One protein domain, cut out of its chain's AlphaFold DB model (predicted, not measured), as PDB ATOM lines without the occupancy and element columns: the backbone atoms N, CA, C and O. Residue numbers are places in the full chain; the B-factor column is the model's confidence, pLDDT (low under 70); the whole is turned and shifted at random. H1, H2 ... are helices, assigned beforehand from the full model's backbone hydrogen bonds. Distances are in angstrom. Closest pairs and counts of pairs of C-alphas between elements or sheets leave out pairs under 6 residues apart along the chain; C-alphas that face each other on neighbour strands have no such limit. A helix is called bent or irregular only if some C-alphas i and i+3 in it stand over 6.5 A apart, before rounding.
ATOM      1  N   GLN A   4     171.029 141.832 122.684       88.00
ATOM      2  CA  GLN A   4     171.054 140.372 122.707       88.00
ATOM      3  C   GLN A   4     172.068 139.846 123.729       88.00
ATOM      4  O   GLN A   4     171.722 138.989 124.529       88.00
ATOM      5  N   GLU A   5     173.272 140.425 123.786       91.06
ATOM      6  CA  GLU A   5     174.275 140.065 124.802       91.06
ATOM      7  C   GLU A   5     173.758 140.308 126.230       91.06
ATOM      8  O   GLU A   5     174.007 139.501 127.127       91.06
ATOM      9  N   ALA A   6     173.013 141.398 126.448       90.62
ATOM     10  CA  ALA A   6     172.378 141.667 127.735       90.62
ATOM     11  C   ALA A   6     171.299 140.616 128.065       90.62
ATOM     12  O   ALA A   6     171.275 140.098 129.180       90.62
ATOM     13  N   LEU A   7     170.444 140.250 127.104       91.56
ATOM     14  CA  LEU A   7     169.410 139.220 127.286       91.56
ATOM     15  C   LEU A   7     169.991 137.820 127.517       91.56
ATOM     16  O   LEU A   7     169.440 137.064 128.319       91.56
ATOM     17  N   ASP A   8     171.095 137.487 126.851       91.75
ATOM     18  CA  ASP A   8     171.792 136.205 126.992       91.75
ATOM     19  C   ASP A   8     172.483 136.083 128.359       91.75
ATOM     20  O   ASP A   8     172.646 134.980 128.877       91.75
ATOM     21  N   SER A   9     172.839 137.210 128.988       91.44
ATOM     22  CA  SER A   9     173.391 137.224 130.352       91.44
ATOM     23  C   SER A   9     172.355 136.931 131.447       91.44
ATOM     24  O   SER A   9     172.715 136.632 132.587       91.44
ATOM     25  N   ILE A  10     171.063 137.002 131.114       91.25
ATOM     26  CA  ILE A  10     169.957 136.725 132.033       91.25
ATOM     27  C   ILE A  10     169.540 135.266 131.853       91.25
ATOM     28  O   ILE A  10     169.227 134.837 130.744       91.25
ATOM     29  N   SER A  11     169.477 134.502 132.944       89.88
ATOM     30  CA  SER A  11     169.028 133.107 132.885       89.88
ATOM     31  C   SER A  11     167.603 132.986 132.333       89.88
ATOM     32  O   SER A  11     166.726 133.776 132.687       89.88
ATOM     33  N   ASP A  12     167.331 131.975 131.509       87.06
ATOM     34  CA  ASP A  12     165.983 131.711 130.978       87.06
ATOM     35  C   ASP A  12     164.962 131.385 132.080       87.06
ATOM     36  O   ASP A  12     163.760 131.594 131.918       87.06
ATOM     37  N   ASP A  13     165.430 130.905 133.231       87.31
ATOM     38  CA  ASP A  13     164.597 130.575 134.384       87.31
ATOM     39  C   ASP A  13     164.458 131.712 135.410       87.31
ATOM     40  O   ASP A  13     163.840 131.502 136.456       87.31
ATOM     41  N   TRP A  14     164.959 132.922 135.119       90.06
ATOM     42  CA  TRP A  14     164.967 134.056 136.056       90.06
ATOM     43  C   TRP A  14     163.594 134.293 136.712       90.06
ATOM     44  O   TRP A  14     163.500 134.510 137.920       90.06
ATOM     45  N   GLY A  15     162.514 134.174 135.930       86.12
ATOM     46  CA  GLY A  15     161.141 134.386 136.383       86.12
ATOM     47  C   GLY A  15     160.622 133.314 137.348       86.12
ATOM     48  O   GLY A  15     159.684 133.579 138.099       86.12
ATOM     49  N   LYS A  16     161.222 132.114 137.362       85.62
ATOM     50  CA  LYS A  16     160.915 131.040 138.328       85.62
ATOM     51  C   LYS A  16     161.591 131.274 139.678       85.62
ATOM     52  O   LYS A  16     161.111 130.770 140.688       85.62
ATOM     53  N   ASN A  17     162.664 132.062 139.690       87.12
ATOM     54  CA  ASN A  17     163.424 132.397 140.891       87.12
ATOM     55  C   ASN A  17     162.820 133.576 141.670       87.12
ATOM     56  O   ASN A  17     163.354 133.962 142.707       87.12
ATOM     57  N   ILE A  18     161.717 134.165 141.191       88.88
ATOM     58  CA  ILE A  18     161.026 135.233 141.912       88.88
ATOM     59  C   ILE A  18     160.245 134.618 143.087       88.88
ATOM     60  O   ILE A  18     159.379 133.767 142.861       88.88
ATOM     61  N   PRO A  19     160.494 135.051 144.338       92.00
ATOM     62  CA  PRO A  19     159.726 134.608 145.490       92.00
ATOM     63  C   PRO A  19     158.212 134.801 145.280       92.00
ATOM     64  O   PRO A  19     157.777 135.906 144.941       92.00
ATOM     65  N   PRO A  20     157.370 133.784 145.547       91.31
ATOM     66  CA  PRO A  20     155.919 133.906 145.378       91.31
ATOM     67  C   PRO A  20     155.294 135.053 146.186       91.31
ATOM     68  O   PRO A  20     154.318 135.661 145.748       91.31
ATOM     69  N   ALA A  21     155.862 135.364 147.355       92.88
ATOM     70  CA  ALA A  21     155.422 136.479 148.187       92.88
ATOM     71  C   ALA A  21     155.664 137.842 147.515       92.88
ATOM     72  O   ALA A  21     154.768 138.681 147.522       92.88
ATOM     73  N   GLU A  22     156.825 138.027 146.878       93.06
ATOM     74  CA  GLU A  22     157.181 139.256 146.155       93.06
ATOM     75  C   GLU A  22     156.237 139.476 144.963       93.06
ATOM     76  O   GLU A  22     155.667 140.556 144.808       93.06
ATOM     77  N   LEU A  23     155.989 138.425 144.171       90.25
ATOM     78  CA  LEU A  23     155.037 138.483 143.053       90.25
ATOM     79  C   LEU A  23     153.631 138.864 143.512       90.25
ATOM     80  O   LEU A  23     152.968 139.674 142.867       90.25
ATOM     81  N   LYS A  24     153.171 138.273 144.617       91.38
ATOM     82  CA  LYS A  24     151.845 138.555 145.162       91.38
ATOM     83  C   LYS A  24     151.735 140.006 145.632       91.38
ATOM     84  O   LYS A  24     150.767 140.675 145.280       91.38
ATOM     85  N   GLU A  25     152.725 140.495 146.374       94.44
ATOM     86  CA  GLU A  25     152.744 141.872 146.873       94.44
ATOM     87  C   GLU A  25     152.719 142.890 145.724       94.44
ATOM     88  O   GLU A  25     151.929 143.838 145.740       94.44
ATOM     89  N   ARG A  26     153.546 142.685 144.691       93.31
ATOM     90  CA  ARG A  26     153.575 143.554 143.502       93.31
ATOM     91  C   ARG A  26     152.241 143.519 142.754       93.31
ATOM     92  O   ARG A  26     151.697 144.577 142.432       93.31
ATOM     93  N   ALA A  27     151.659 142.335 142.564       93.38
ATOM     94  CA  ALA A  27     150.383 142.187 141.867       93.38
ATOM     95  C   ALA A  27     149.231 142.885 142.609       93.38
ATOM     96  O   ALA A  27     148.378 143.513 141.978       93.38
ATOM     97  N   GLU A  28     149.218 142.830 143.944       93.69
ATOM     98  CA  GLU A  28     148.234 143.535 144.774       93.69
ATOM     99  C   GLU A  28     148.373 145.059 144.661       93.69
ATOM    100  O   GLU A  28     147.360 145.755 144.545       93.69
ATOM    101  N   LYS A  29     149.603 145.586 144.604       93.81
ATOM    102  CA  LYS A  29     149.855 147.022 144.378       93.81
ATOM    103  C   LYS A  29     149.386 147.487 142.997       93.81
ATOM    104  O   LYS A  29     148.875 148.597 142.867       93.81
ATOM    105  N   MET A  30     149.516 146.645 141.972       93.31
ATOM    106  CA  MET A  30     149.096 146.962 140.599       93.31
ATOM    107  C   MET A  30     147.586 146.867 140.375       93.31
ATOM    108  O   MET A  30     147.067 147.489 139.445       93.31
ATOM    109  N   TRP A  31     146.875 146.112 141.218       94.12
ATOM    110  CA  TRP A  31     145.457 145.802 141.041       94.12
ATOM    111  C   TRP A  31     144.575 147.023 140.730       94.12
ATOM    112  O   TRP A  31     143.840 146.978 139.737       94.12
ATOM    113  N   PRO A  32     144.631 148.139 141.487       93.94
ATOM    114  CA  PRO A  32     143.777 149.291 141.210       93.94
ATOM    115  C   PRO A  32     144.054 149.915 139.839       93.94
ATOM    116  O   PRO A  32     143.108 150.238 139.117       93.94
ATOM    117  N   SER A  33     145.330 150.051 139.473       93.38
ATOM    118  CA  SER A  33     145.760 150.659 138.213       93.38
ATOM    119  C   SER A  33     145.391 149.791 137.014       93.38
ATOM    120  O   SER A  33     144.853 150.306 136.041       93.38
ATOM    121  N   VAL A  34     145.585 148.471 137.100       94.25
ATOM    122  CA  VAL A  34     145.216 147.530 136.027       94.25
ATOM    123  C   VAL A  34     143.704 147.517 135.797       94.25
ATOM    124  O   VAL A  34     143.247 147.596 134.657       94.25
ATOM    125  N   VAL A  35     142.911 147.466 136.872       95.31
ATOM    126  CA  VAL A  35     141.443 147.486 136.779       95.31
ATOM    127  C   VAL A  35     140.945 148.786 136.148       95.31
ATOM    128  O   VAL A  35     140.074 148.750 135.276       95.31
ATOM    129  N   ARG A  36     141.482 149.933 136.580       94.31
ATOM    130  CA  ARG A  36     141.092 151.247 136.046       94.31
ATOM    131  C   ARG A  36     141.551 151.427 134.603       94.31
ATOM    132  O   ARG A  36     140.723 151.791 133.777       94.31
ATOM    133  N   GLY A  37     142.795 151.075 134.285       93.19
ATOM    134  CA  GLY A  37     143.337 151.152 132.928       93.19
ATOM    135  C   GLY A  37     142.534 150.312 131.935       93.19
ATOM    136  O   GLY A  37     142.126 150.819 130.893       93.19
ATOM    137  N   LEU A  38     142.183 149.067 132.288       93.50
ATOM    138  CA  LEU A  38     141.327 148.244 131.428       93.50
ATOM    139  C   LEU A  38     139.920 148.844 131.281       93.50
ATOM    140  O   LEU A  38     139.319 148.778 130.210       93.50
ATOM    141  N   ALA A  39     139.359 149.425 132.342       93.50
ATOM    142  CA  ALA A  39     138.068 150.099 132.249       93.50
ATOM    143  C   ALA A  39     138.123 151.319 131.311       93.50
ATOM    144  O   ALA A  39     137.209 151.491 130.501       93.50
ATOM    145  N   GLU A  40     139.184 152.123 131.383       93.88
ATOM    146  CA  GLU A  40     139.418 153.287 130.518       93.88
ATOM    147  C   GLU A  40     139.589 152.881 129.054       93.88
ATOM    148  O   GLU A  40     138.859 153.390 128.202       93.88
ATOM    149  N   GLU A  41     140.450 151.899 128.769       93.19
ATOM    150  CA  GLU A  41     140.665 151.343 127.424       93.19
ATOM    151  C   GLU A  41     139.346 150.864 126.800       93.19
ATOM    152  O   GLU A  41     139.071 151.047 125.614       93.19
ATOM    153  N   ARG A  42     138.466 150.287 127.625       88.88
ATOM    154  CA  ARG A  42     137.152 149.793 127.198       88.88
ATOM    155  C   ARG A  42     136.063 150.861 127.241       88.88
ATOM    156  O   ARG A  42     134.893 150.527 127.029       88.88
ATOM    157  N   GLY A  43     136.383 152.123 127.518       92.19
ATOM    158  CA  GLY A  43     135.430 153.234 127.575       92.19
ATOM    159  C   GLY A  43     134.328 153.031 128.622       92.19
ATOM    160  O   GLY A  43     133.147 153.277 128.355       92.19
ATOM    161  N   ILE A  44     134.669 152.466 129.779       93.06
ATOM    162  CA  ILE A  44     133.760 152.264 130.910       93.06
ATOM    163  C   ILE A  44     133.877 153.466 131.832       93.06
ATOM    164  O   ILE A  44     134.936 153.746 132.377       93.06
ATOM    165  N   ARG A  45     132.758 154.157 132.057       92.38
ATOM    166  CA  ARG A  45     132.715 155.279 132.998       92.38
ATOM    167  C   ARG A  45     132.690 154.773 134.443       92.38
ATOM    168  O   ARG A  45     131.818 153.979 134.832       92.38
ATOM    169  N   PHE A  46     133.605 155.280 135.255       90.81
ATOM    170  CA  PHE A  46     133.639 155.076 136.699       90.81
ATOM    171  C   PHE A  46     133.915 156.398 137.416       90.81
ATOM    172  O   PHE A  46     134.523 157.305 136.853       90.81
ATOM    173  N   SER A  47     133.403 156.529 138.637       89.25
ATOM    174  CA  SER A  47     133.667 157.686 139.497       89.25
ATOM    175  C   SER A  47     134.900 157.440 140.374       89.25
ATOM    176  O   SER A  47     135.247 156.285 140.627       89.25
ATOM    177  N   PRO A  48     135.543 158.490 140.920       84.19
ATOM    178  CA  PRO A  48     136.656 158.330 141.863       84.19
ATOM    179  C   PRO A  48     136.300 157.487 143.097       84.19
ATOM    180  O   PRO A  48     137.168 156.824 143.658       84.19
ATOM    181  N   THR A  49     135.019 157.492 143.475       89.75
ATOM    182  CA  THR A  49     134.426 156.738 144.587       89.75
ATOM    183  C   THR A  49     134.067 155.291 144.245       89.75
ATOM    184  O   THR A  49     133.719 154.526 145.145       89.75
ATOM    185  N   ASP A  50     134.106 154.896 142.969       90.94
ATOM    186  CA  ASP A  50     133.833 153.512 142.594       90.94
ATOM    187  C   ASP A  50     134.960 152.600 143.105       90.94
ATOM    188  O   ASP A  50     136.146 152.811 142.832       90.94
ATOM    189  N   THR A  51     134.575 151.545 143.828       94.44
ATOM    190  CA  THR A  51     135.503 150.499 144.267       94.44
ATOM    191  C   THR A  51     135.990 149.676 143.077       94.44
ATOM    192  O   THR A  51     135.293 149.532 142.068       94.44
ATOM    193  N   THR A  52     137.171 149.069 143.203       93.12
ATOM    194  CA  THR A  52     137.716 148.170 142.174       93.12
ATOM    195  C   THR A  52     136.739 147.043 141.838       93.12
ATOM    196  O   THR A  52     136.480 146.806 140.666       93.12
ATOM    197  N   ASP A  53     136.093 146.421 142.829       93.75
ATOM    198  CA  ASP A  53     135.105 145.353 142.601       93.75
ATOM    199  C   ASP A  53     133.881 145.808 141.778       93.75
ATOM    200  O   ASP A  53     133.388 145.087 140.896       93.75
ATOM    201  N   LYS A  54     133.418 147.045 142.001       94.88
ATOM    202  CA  LYS A  54     132.345 147.650 141.204       94.88
ATOM    203  C   LYS A  54     132.798 147.889 139.764       94.88
ATOM    204  O   LYS A  54     132.032 147.621 138.837       94.88
ATOM    205  N   ILE A  55     134.034 148.340 139.563       95.19
ATOM    206  CA  ILE A  55     134.619 148.539 138.228       95.19
ATOM    207  C   ILE A  55     134.770 147.195 137.503       95.19
ATOM    208  O   ILE A  55     134.316 147.072 136.368       95.19
ATOM    209  N   VAL A  56     135.278 146.152 138.170       95.44
ATOM    210  CA  VAL A  56     135.345 144.778 137.633       95.44
ATOM    211  C   VAL A  56     133.971 144.290 137.183       95.44
ATOM    212  O   VAL A  56     133.830 143.737 136.094       95.44
ATOM    213  N   SER A  57     132.934 144.526 137.987       95.12
ATOM    214  CA  SER A  57     131.565 144.126 137.647       95.12
ATOM    215  C   SER A  57     131.048 144.852 136.394       95.12
ATOM    216  O   SER A  57     130.384 144.244 135.551       95.12
ATOM    217  N   LYS A  58     131.398 146.135 136.222       94.75
ATOM    218  CA  LYS A  58     131.105 146.897 134.994       94.75
ATOM    219  C   LYS A  58     131.876 146.354 133.783       94.75
ATOM    220  O   LYS A  58     131.282 146.245 132.711       94.75
ATOM    221  N   ILE A  59     133.152 145.987 133.951       94.25
ATOM    222  CA  ILE A  59     133.977 145.361 132.900       94.25
ATOM    223  C   ILE A  59     133.339 144.052 132.438       94.25
ATOM    224  O   ILE A  59     133.066 143.898 131.248       94.25
ATOM    225  N   ALA A  60     133.028 143.155 133.376       94.56
ATOM    226  CA  ALA A  60     132.414 141.863 133.085       94.56
ATOM    227  C   ALA A  60     131.104 142.025 132.294       94.56
ATOM    228  O   ALA A  60     130.931 141.413 131.239       94.56
ATOM    229  N   LYS A  61     130.226 142.938 132.741       94.31
ATOM    230  CA  LYS A  61     128.963 143.244 132.054       94.31
ATOM    231  C   LYS A  61     129.180 143.769 130.634       94.31
ATOM    232  O   LYS A  61     128.474 143.340 129.728       94.31
ATOM    233  N   LYS A  62     130.136 144.682 130.423       93.50
ATOM    234  CA  LYS A  62     130.398 145.253 129.090       93.50
ATOM    235  C   LYS A  62     130.980 144.227 128.115       93.50
ATOM    236  O   LYS A  62     130.706 144.310 126.926       93.50
ATOM    237  N   GLN A  63     131.757 143.269 128.615       90.19
ATOM    238  CA  GLN A  63     132.366 142.212 127.803       90.19
ATOM    239  C   GLN A  63     131.453 140.994 127.593       90.19
ATOM    240  O   GLN A  63     131.820 140.092 126.846       90.19
ATOM    241  N   GLY A  64     130.294 140.930 128.259       91.88
ATOM    242  CA  GLY A  64     129.443 139.736 128.243       91.88
ATOM    243  C   GLY A  64     130.110 138.514 128.888       91.88
ATOM    244  O   GLY A  64     129.791 137.381 128.535       91.88
ATOM    245  N   LEU A  65     131.059 138.728 129.806       92.56
ATOM    246  CA  LEU A  65     131.790 137.667 130.500       92.56
ATOM    247  C   LEU A  65     131.298 137.506 131.939       92.56
ATOM    248  O   LEU A  65     130.733 138.421 132.541       92.56
ATOM    249  N   SER A  66     131.558 136.337 132.526       94.50
ATOM    250  CA  SER A  66     131.332 136.143 133.956       94.50
ATOM    251  C   SER A  66     132.328 136.971 134.773       94.50
ATOM    252  O   SER A  66     133.502 137.097 134.414       94.50
ATOM    253  N   LYS A  67     131.881 137.486 135.927       92.44
ATOM    254  CA  LYS A  67     132.748 138.230 136.858       92.44
ATOM    255  C   LYS A  67     133.984 137.416 137.257       92.44
ATOM    256  O   LYS A  67     135.072 137.970 137.339       92.44
ATOM    257  N   SER A  68     133.831 136.103 137.446       94.00
ATOM    258  CA  SER A  68     134.939 135.189 137.754       94.00
ATOM    259  C   SER A  68     135.996 135.153 136.641       94.00
ATOM    260  O   SER A  68     137.180 135.293 136.935       94.00
ATOM    261  N   LYS A  69     135.586 135.063 135.368       93.56
ATOM    262  CA  LYS A  69     136.520 135.064 134.231       93.56
ATOM    263  C   LYS A  69     137.258 136.400 134.106       93.56
ATOM    264  O   LYS A  69     138.466 136.413 133.892       93.56
ATOM    265  N   THR A  70     136.551 137.515 134.294       92.88
ATOM    266  CA  THR A  70     137.159 138.854 134.304       92.88
ATOM    267  C   THR A  70     138.154 139.016 135.454       92.88
ATOM    268  O   THR A  70     139.250 139.524 135.237       92.88
ATOM    269  N   LEU A  71     137.813 138.548 136.661       94.06
ATOM    270  CA  LEU A  71     138.722 138.564 137.810       94.06
ATOM    271  C   LEU A  71     140.001 137.773 137.534       94.06
ATOM    272  O   LEU A  71     141.082 138.266 137.838       94.06
ATOM    273  N   GLN A  72     139.882 136.573 136.962       93.56
ATOM    274  CA  GLN A  72     141.048 135.754 136.648       93.56
ATOM    275  C   GLN A  72     141.952 136.451 135.630       93.56
ATOM    276  O   GLN A  72     143.131 136.636 135.902       93.56
ATOM    277  N   SER A  73     141.385 136.953 134.531       92.19
ATOM    278  CA  SER A  73     142.160 137.675 133.517       92.19
ATOM    279  C   SER A  73     142.877 138.902 134.085       92.19
ATOM    280  O   SER A  73     144.040 139.118 133.770       92.19
ATOM    281  N   LEU A  74     142.220 139.691 134.940       94.25
ATOM    282  CA  LEU A  74     142.846 140.848 135.586       94.25
ATOM    283  C   LEU A  74     143.989 140.442 136.522       94.25
ATOM    284  O   LEU A  74     145.009 141.129 136.573       94.25
ATOM    285  N   ARG A  75     143.834 139.336 137.260       93.94
ATOM    286  CA  ARG A  75     144.895 138.790 138.119       93.94
ATOM    287  C   ARG A  75     146.091 138.337 137.293       93.94
ATOM    288  O   ARG A  75     147.215 138.682 137.644       93.94
ATOM    289  N   ASP A  76     145.845 137.640 136.189       91.44
ATOM    290  CA  ASP A  76     146.897 137.198 135.275       91.44
ATOM    291  C   ASP A  76     147.656 138.405 134.701       91.44
ATOM    292  O   ASP A  76     148.887 138.421 134.716       91.44
ATOM    293  N   THR A  77     146.949 139.472 134.309       91.81
ATOM    294  CA  THR A  77     147.573 140.736 133.879       91.81
ATOM    295  C   THR A  77     148.418 141.371 134.984       91.81
ATOM    296  O   THR A  77     149.540 141.797 134.721       91.81
ATOM    297  N   CYS A  78     147.929 141.417 136.230       93.56
ATOM    298  CA  CYS A  78     148.708 141.956 137.352       93.56
ATOM    299  C   CYS A  78     149.989 141.149 137.592       93.56
ATOM    300  O   CYS A  78     151.041 141.733 137.846       93.56
ATOM    301  N   LEU A  79     149.924 139.820 137.474       90.31
ATOM    302  CA  LEU A  79     151.092 138.947 137.599       90.31
ATOM    303  C   LEU A  79     152.108 139.189 136.476       90.31
ATOM    304  O   LEU A  79     153.303 139.257 136.751       90.31
ATOM    305  N   GLN A  80     151.656 139.352 135.230       87.94
ATOM    306  CA  GLN A  80     152.551 139.653 134.106       87.94
ATOM    307  C   GLN A  80     153.211 141.026 134.256       87.94
ATOM    308  O   GLN A  80     154.428 141.137 134.125       87.94
ATOM    309  N   ASN A  81     152.443 142.051 134.632       89.94
ATOM    310  CA  ASN A  81     152.998 143.378 134.898       89.94
ATOM    311  C   ASN A  81     153.994 143.354 136.065       89.94
ATOM    312  O   ASN A  81     155.028 144.007 135.991       89.94
ATOM    313  N   SER A  82     153.738 142.547 137.099       91.94
ATOM    314  CA  SER A  82     154.667 142.377 138.225       91.94
ATOM    315  C   SER A  82     155.989 141.755 137.788       91.94
ATOM    316  O   SER A  82     157.042 142.155 138.268       91.94
ATOM    317  N   LYS A  83     155.963 140.801 136.849       90.38
ATOM    318  CA  LYS A  83     157.193 140.245 136.272       90.38
ATOM    319  C   LYS A  83     157.972 141.297 135.492       90.38
ATOM    320  O   LYS A  83     159.184 141.364 135.651       90.38
ATOM    321  N   ILE A  84     157.294 142.116 134.688       89.94
ATOM    322  CA  ILE A  84     157.930 143.216 133.948       89.94
ATOM    323  C   ILE A  84     158.597 144.197 134.923       89.94
ATOM    324  O   ILE A  84     159.776 144.496 134.770       89.94
ATOM    325  N   ASP A  85     157.887 144.620 135.967       90.44
ATOM    326  CA  ASP A  85     158.398 145.534 136.999       90.44
ATOM    327  C   ASP A  85     159.638 144.981 137.722       90.44
ATOM    328  O   ASP A  85     160.679 145.635 137.784       90.44
ATOM    329  N   ILE A  86     159.582 143.724 138.171       92.19
ATOM    330  CA  ILE A  86     160.722 143.053 138.818       92.19
ATOM    331  C   ILE A  86     161.893 142.875 137.842       92.19
ATOM    332  O   ILE A  86     163.054 142.990 138.239       92.19
ATOM    333  N   PHE A  87     161.617 142.596 136.566       92.00
ATOM    334  CA  PHE A  87     162.661 142.486 135.548       92.00
ATOM    335  C   PHE A  87     163.408 143.808 135.368       92.00
ATOM    336  O   PHE A  87     164.635 143.812 135.341       92.00
ATOM    337  N   ILE A  88     162.686 144.928 135.278       89.56
ATOM    338  CA  ILE A  88     163.282 146.266 135.166       89.56
ATOM    339  C   ILE A  88     164.151 146.564 136.383       89.56
ATOM    340  O   ILE A  88     165.283 147.014 136.232       89.56
ATOM    341  N   GLU A  89     163.645 146.289 137.584       90.50
ATOM    342  CA  GLU A  89     164.383 146.542 138.820       90.50
ATOM    343  C   GLU A  89     165.700 145.754 138.864       90.50
ATOM    344  O   GLU A  89     166.749 146.303 139.204       90.50
ATOM    345  N   LYS A  90     165.667 144.477 138.467       91.19
ATOM    346  CA  LYS A  90     166.835 143.589 138.535       91.19
ATOM    347  C   LYS A  90     167.804 143.767 137.372       91.19
ATOM    348  O   LYS A  90     169.010 143.697 137.585       91.19
ATOM    349  N   TYR A  91     167.304 143.985 136.160       91.62
ATOM    350  CA  TYR A  91     168.087 143.891 134.922       91.62
ATOM    351  C   TYR A  91     168.000 145.135 134.040       91.62
ATOM    352  O   TYR A  91     168.733 145.237 133.062       91.62
ATOM    353  N   GLY A  92     167.152 146.108 134.372       89.56
ATOM    354  CA  GLY A  92     166.937 147.307 133.563       89.56
ATOM    355  C   GLY A  92     168.204 148.128 133.314       89.56
ATOM    356  O   GLY A  92     168.336 148.751 132.266       89.56
ATOM    357  N   HIS A  93     169.169 148.073 134.233       90.06
ATOM    358  CA  HIS A  93     170.475 148.723 134.101       90.06
ATOM    359  C   HIS A  93     171.355 148.139 132.977       90.06
ATOM    360  O   HIS A  93     172.325 148.776 132.570       90.06
ATOM    361  N   LEU A  94     171.038 146.940 132.474       90.00
ATOM    362  CA  LEU A  94     171.756 146.292 131.370       90.00
ATOM    363  C   LEU A  94     171.341 146.835 129.994       90.00
ATOM    364  O   LEU A  94     172.013 146.576 128.996       90.00
ATOM    365  N   PHE A  95     170.242 147.587 129.925       90.06
ATOM    366  CA  PHE A  95     169.631 148.037 128.679       90.06
ATOM    367  C   PHE A  95     169.740 149.553 128.514       90.06
ATOM    368  O   PHE A  95     169.827 150.312 129.480       90.06
ATOM    369  N   LYS A  96     169.729 150.014 127.257       85.69
ATOM    370  CA  LYS A  96     169.723 151.450 126.964       85.69
ATOM    371  C   LYS A  96     168.378 152.050 127.364       85.69
ATOM    372  O   LYS A  96     167.336 151.600 126.895       85.69
ATOM    373  N   GLN A  97     168.434 153.090 128.182       86.19
ATOM    374  CA  GLN A  97     167.282 153.904 128.543       86.19
ATOM    375  C   GLN A  97     167.178 155.111 127.613       86.19
ATOM    376  O   GLN A  97     168.177 155.563 127.039       86.19
ATOM    377  N   ASP A  98     165.964 155.618 127.444       84.75
ATOM    378  CA  ASP A  98     165.734 156.849 126.709       84.75
ATOM    379  C   ASP A  98     166.158 158.092 127.523       84.75
ATOM    380  O   ASP A  98     166.688 158.013 128.633       84.75
ATOM    381  N   LYS A  99     165.919 159.281 126.963       84.12
ATOM    382  CA  LYS A  99     166.248 160.567 127.604       84.12
ATOM    383  C   LYS A  99     165.472 160.847 128.903       84.12
ATOM    384  O   LYS A  99     165.824 161.787 129.612       84.12
ATOM    385  N   HIS A 100     164.418 160.085 129.184       81.44
ATOM    386  CA  HIS A 100     163.605 160.163 130.393       81.44
ATOM    387  C   HIS A 100     163.954 159.058 131.404       81.44
ATOM    388  O   HIS A 100     163.378 159.034 132.489       81.44
ATOM    389  N   GLY A 101     164.925 158.191 131.092       75.50
ATOM    390  CA  GLY A 101     165.279 157.039 131.923       75.50
ATOM    391  C   GLY A 101     164.338 155.847 131.728       75.50
ATOM    392  O   GLY A 101     164.404 154.883 132.489       75.50
ATOM    393  N   GLU A 102     163.462 155.891 130.722       80.50
ATOM    394  CA  GLU A 102     162.500 154.831 130.452       80.50
ATOM    395  C   GLU A 102     163.107 153.755 129.549       80.50
ATOM    396  O   GLU A 102     163.845 154.025 128.595       80.50
ATOM    397  N   LEU A 103     162.787 152.499 129.857       84.00
ATOM    398  CA  LEU A 103     163.159 151.360 129.030       84.00
ATOM    399  C   LEU A 103     162.159 151.189 127.893       84.00
ATOM    400  O   LEU A 103     160.956 151.061 128.114       84.00
ATOM    401  N   SER A 104     162.676 151.117 126.669       82.44
ATOM    402  CA  SER A 104     161.900 150.659 125.519       82.44
ATOM    403  C   SER A 104     161.950 149.135 125.450       82.44
ATOM    404  O   SER A 104     163.027 148.556 125.322       82.44
ATOM    405  N   TYR A 105     160.792 148.480 125.521       83.38
ATOM    406  CA  TYR A 105     160.723 147.021 125.438       83.38
ATOM    407  C   TYR A 105     160.765 146.560 123.986       83.38
ATOM    408  O   TYR A 105     159.830 146.784 123.216       83.38
ATOM    409  N   SER A 106     161.841 145.873 123.617       87.12
ATOM    410  CA  SER A 106     161.917 145.146 122.357       87.12
ATOM    411  C   SER A 106     161.117 143.837 122.425       87.12
ATOM    412  O   SER A 106     160.844 143.303 123.504       87.12
ATOM    413  N   LEU A 107     160.761 143.273 121.265       85.38
ATOM    414  CA  LEU A 107     160.115 141.954 121.205       85.38
ATOM    415  C   LEU A 107     160.958 140.848 121.876       85.38
ATOM    416  O   LEU A 107     160.387 140.107 122.678       85.38
ATOM    417  N   PRO A 108     162.284 140.734 121.639       89.19
ATOM    418  CA  PRO A 108     163.131 139.778 122.357       89.19
ATOM    419  C   PRO A 108     163.066 139.926 123.881       89.19
ATOM    420  O   PRO A 108     162.949 138.928 124.593       89.19
ATOM    421  N   MET A 109     163.066 141.161 124.387       90.00
ATOM    422  CA  MET A 109     162.956 141.427 125.819       90.00
ATOM    423  C   MET A 109     161.599 140.987 126.370       90.00
ATOM    424  O   MET A 109     161.544 140.289 127.378       90.00
ATOM    425  N   LEU A 110     160.500 141.314 125.686       86.44
ATOM    426  CA  LEU A 110     159.164 140.875 126.099       86.44
ATOM    427  C   LEU A 110     159.033 139.350 126.100       86.44
ATOM    428  O   LEU A 110     158.450 138.802 127.035       86.44
ATOM    429  N   ARG A 111     159.612 138.652 125.115       87.62
ATOM    430  CA  ARG A 111     159.664 137.179 125.103       87.62
ATOM    431  C   ARG A 111     160.442 136.642 126.303       87.62
ATOM    432  O   ARG A 111     159.941 135.767 127.003       87.62
ATOM    433  N   LYS A 112     161.610 137.220 126.608       88.50
ATOM    434  CA  LYS A 112     162.422 136.850 127.781       88.50
ATOM    435  C   LYS A 112     161.682 137.087 129.102       88.50
ATOM    436  O   LYS A 112     161.791 136.281 130.025       88.50
ATOM    437  N   ILE A 113     160.916 138.175 129.197       87.56
ATOM    438  CA  ILE A 113     160.178 138.528 130.413       87.56
ATOM    439  C   ILE A 113     158.957 137.622 130.613       87.56
ATOM    440  O   ILE A 113     158.706 137.113 131.708       87.56
ATOM    441  N   THR A 114     158.162 137.455 129.559       78.75
ATOM    442  CA  THR A 114     156.846 136.804 129.637       78.75
ATOM    443  C   THR A 114     156.921 135.290 129.459       78.75
ATOM    444  O   THR A 114     156.018 134.582 129.909       78.75
ATOM    445  N   GLY A 115     157.989 134.785 128.834       77.25
ATOM    446  CA  GLY A 115     158.128 133.386 128.435       77.25
ATOM    447  C   GLY A 115     157.159 132.970 127.325       77.25
ATOM    448  O   GLY A 115     156.984 131.776 127.094       77.25
TER     449      GLY A 115
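What this domain is: This is residues 4 to 115 of the 118 residues of an uncharacterized protein of Candidatus Electrothrix marina (UniProt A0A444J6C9). One long helix, H4, makes the spine of a loose model, with H2, H3 and H5 set along it and crossing it at steep angles or nearly at right angles. The bent helix H2 crosses its middle, H3 makes a corner with its first end, and H5 packs on it on the side away from H2a, with H1 beyond H5. The printed part has 112 residues, with five named helices in the order H1 to H5 and no named strand; the class is all helix. It is loose, with a radius of gyration of the C-alphas of 16.4 A and spans of 46 by 32 by 22 A.

How they stand to each other: H1, residues 4 to 8, only just touches H5, residues 107 to 114, with 3 pairs of C-alphas within 8 A, the closest Leu 7 and Met 109 at 7.0 A. H2, residues 20 to 41, was assigned as one helix by its hydrogen bonds but is bent, with C-alphas 29 and 32 7.2 A apart; its arms H2a, residues 20 to 29, and H2b, residues 32 to 41, stand at a steep tilt of 55 degrees. H2b touches H3, residues 52 to 63, the same way at a shallow tilt of 29 degrees, closest at the C-alphas of Pro 32 and Thr 52, 6.2 A. The hub is H4, residues 67 to 94, irregular with C-alphas 90 and 93 7.7 A apart, and with a kink of 44 degrees near residue 88. Its residues 75 to 83 touch H2a, only just about perpendicular at 72 degrees, with the C-alphas of Ala 27 and Cys 78 closest at 4.8 A. Its residues 80 to 87 touch H5, opposite ways at a steep tilt of 63 degrees, with the C-alphas of Ile 84 and Ile 113 closest at 6.3 A. Every O i to N i+4 pair is within hydrogen-bond range in H1, H2a, H2b, H3 and H5, and 22 of 24 are in H4.

Where its parts are: H1 begins at C-alpha 4, (171.054, 140.372, 122.707). H3 measures 16.5 A from first to last C-alpha, and H4 40.2 A, ending at C-alpha 94, (171.756, 146.292, 131.370). H5 ends at C-alpha 114, (156.846, 136.804, 129.637).

The domain as a whole: The C-alphas of Glu 5 and Thr 49, the two farthest apart, are 47.5 A apart. The links H1 to H2 and H4 to H5 are long, and the printed part has no cut. No printed residue is under 70 in pLDDT.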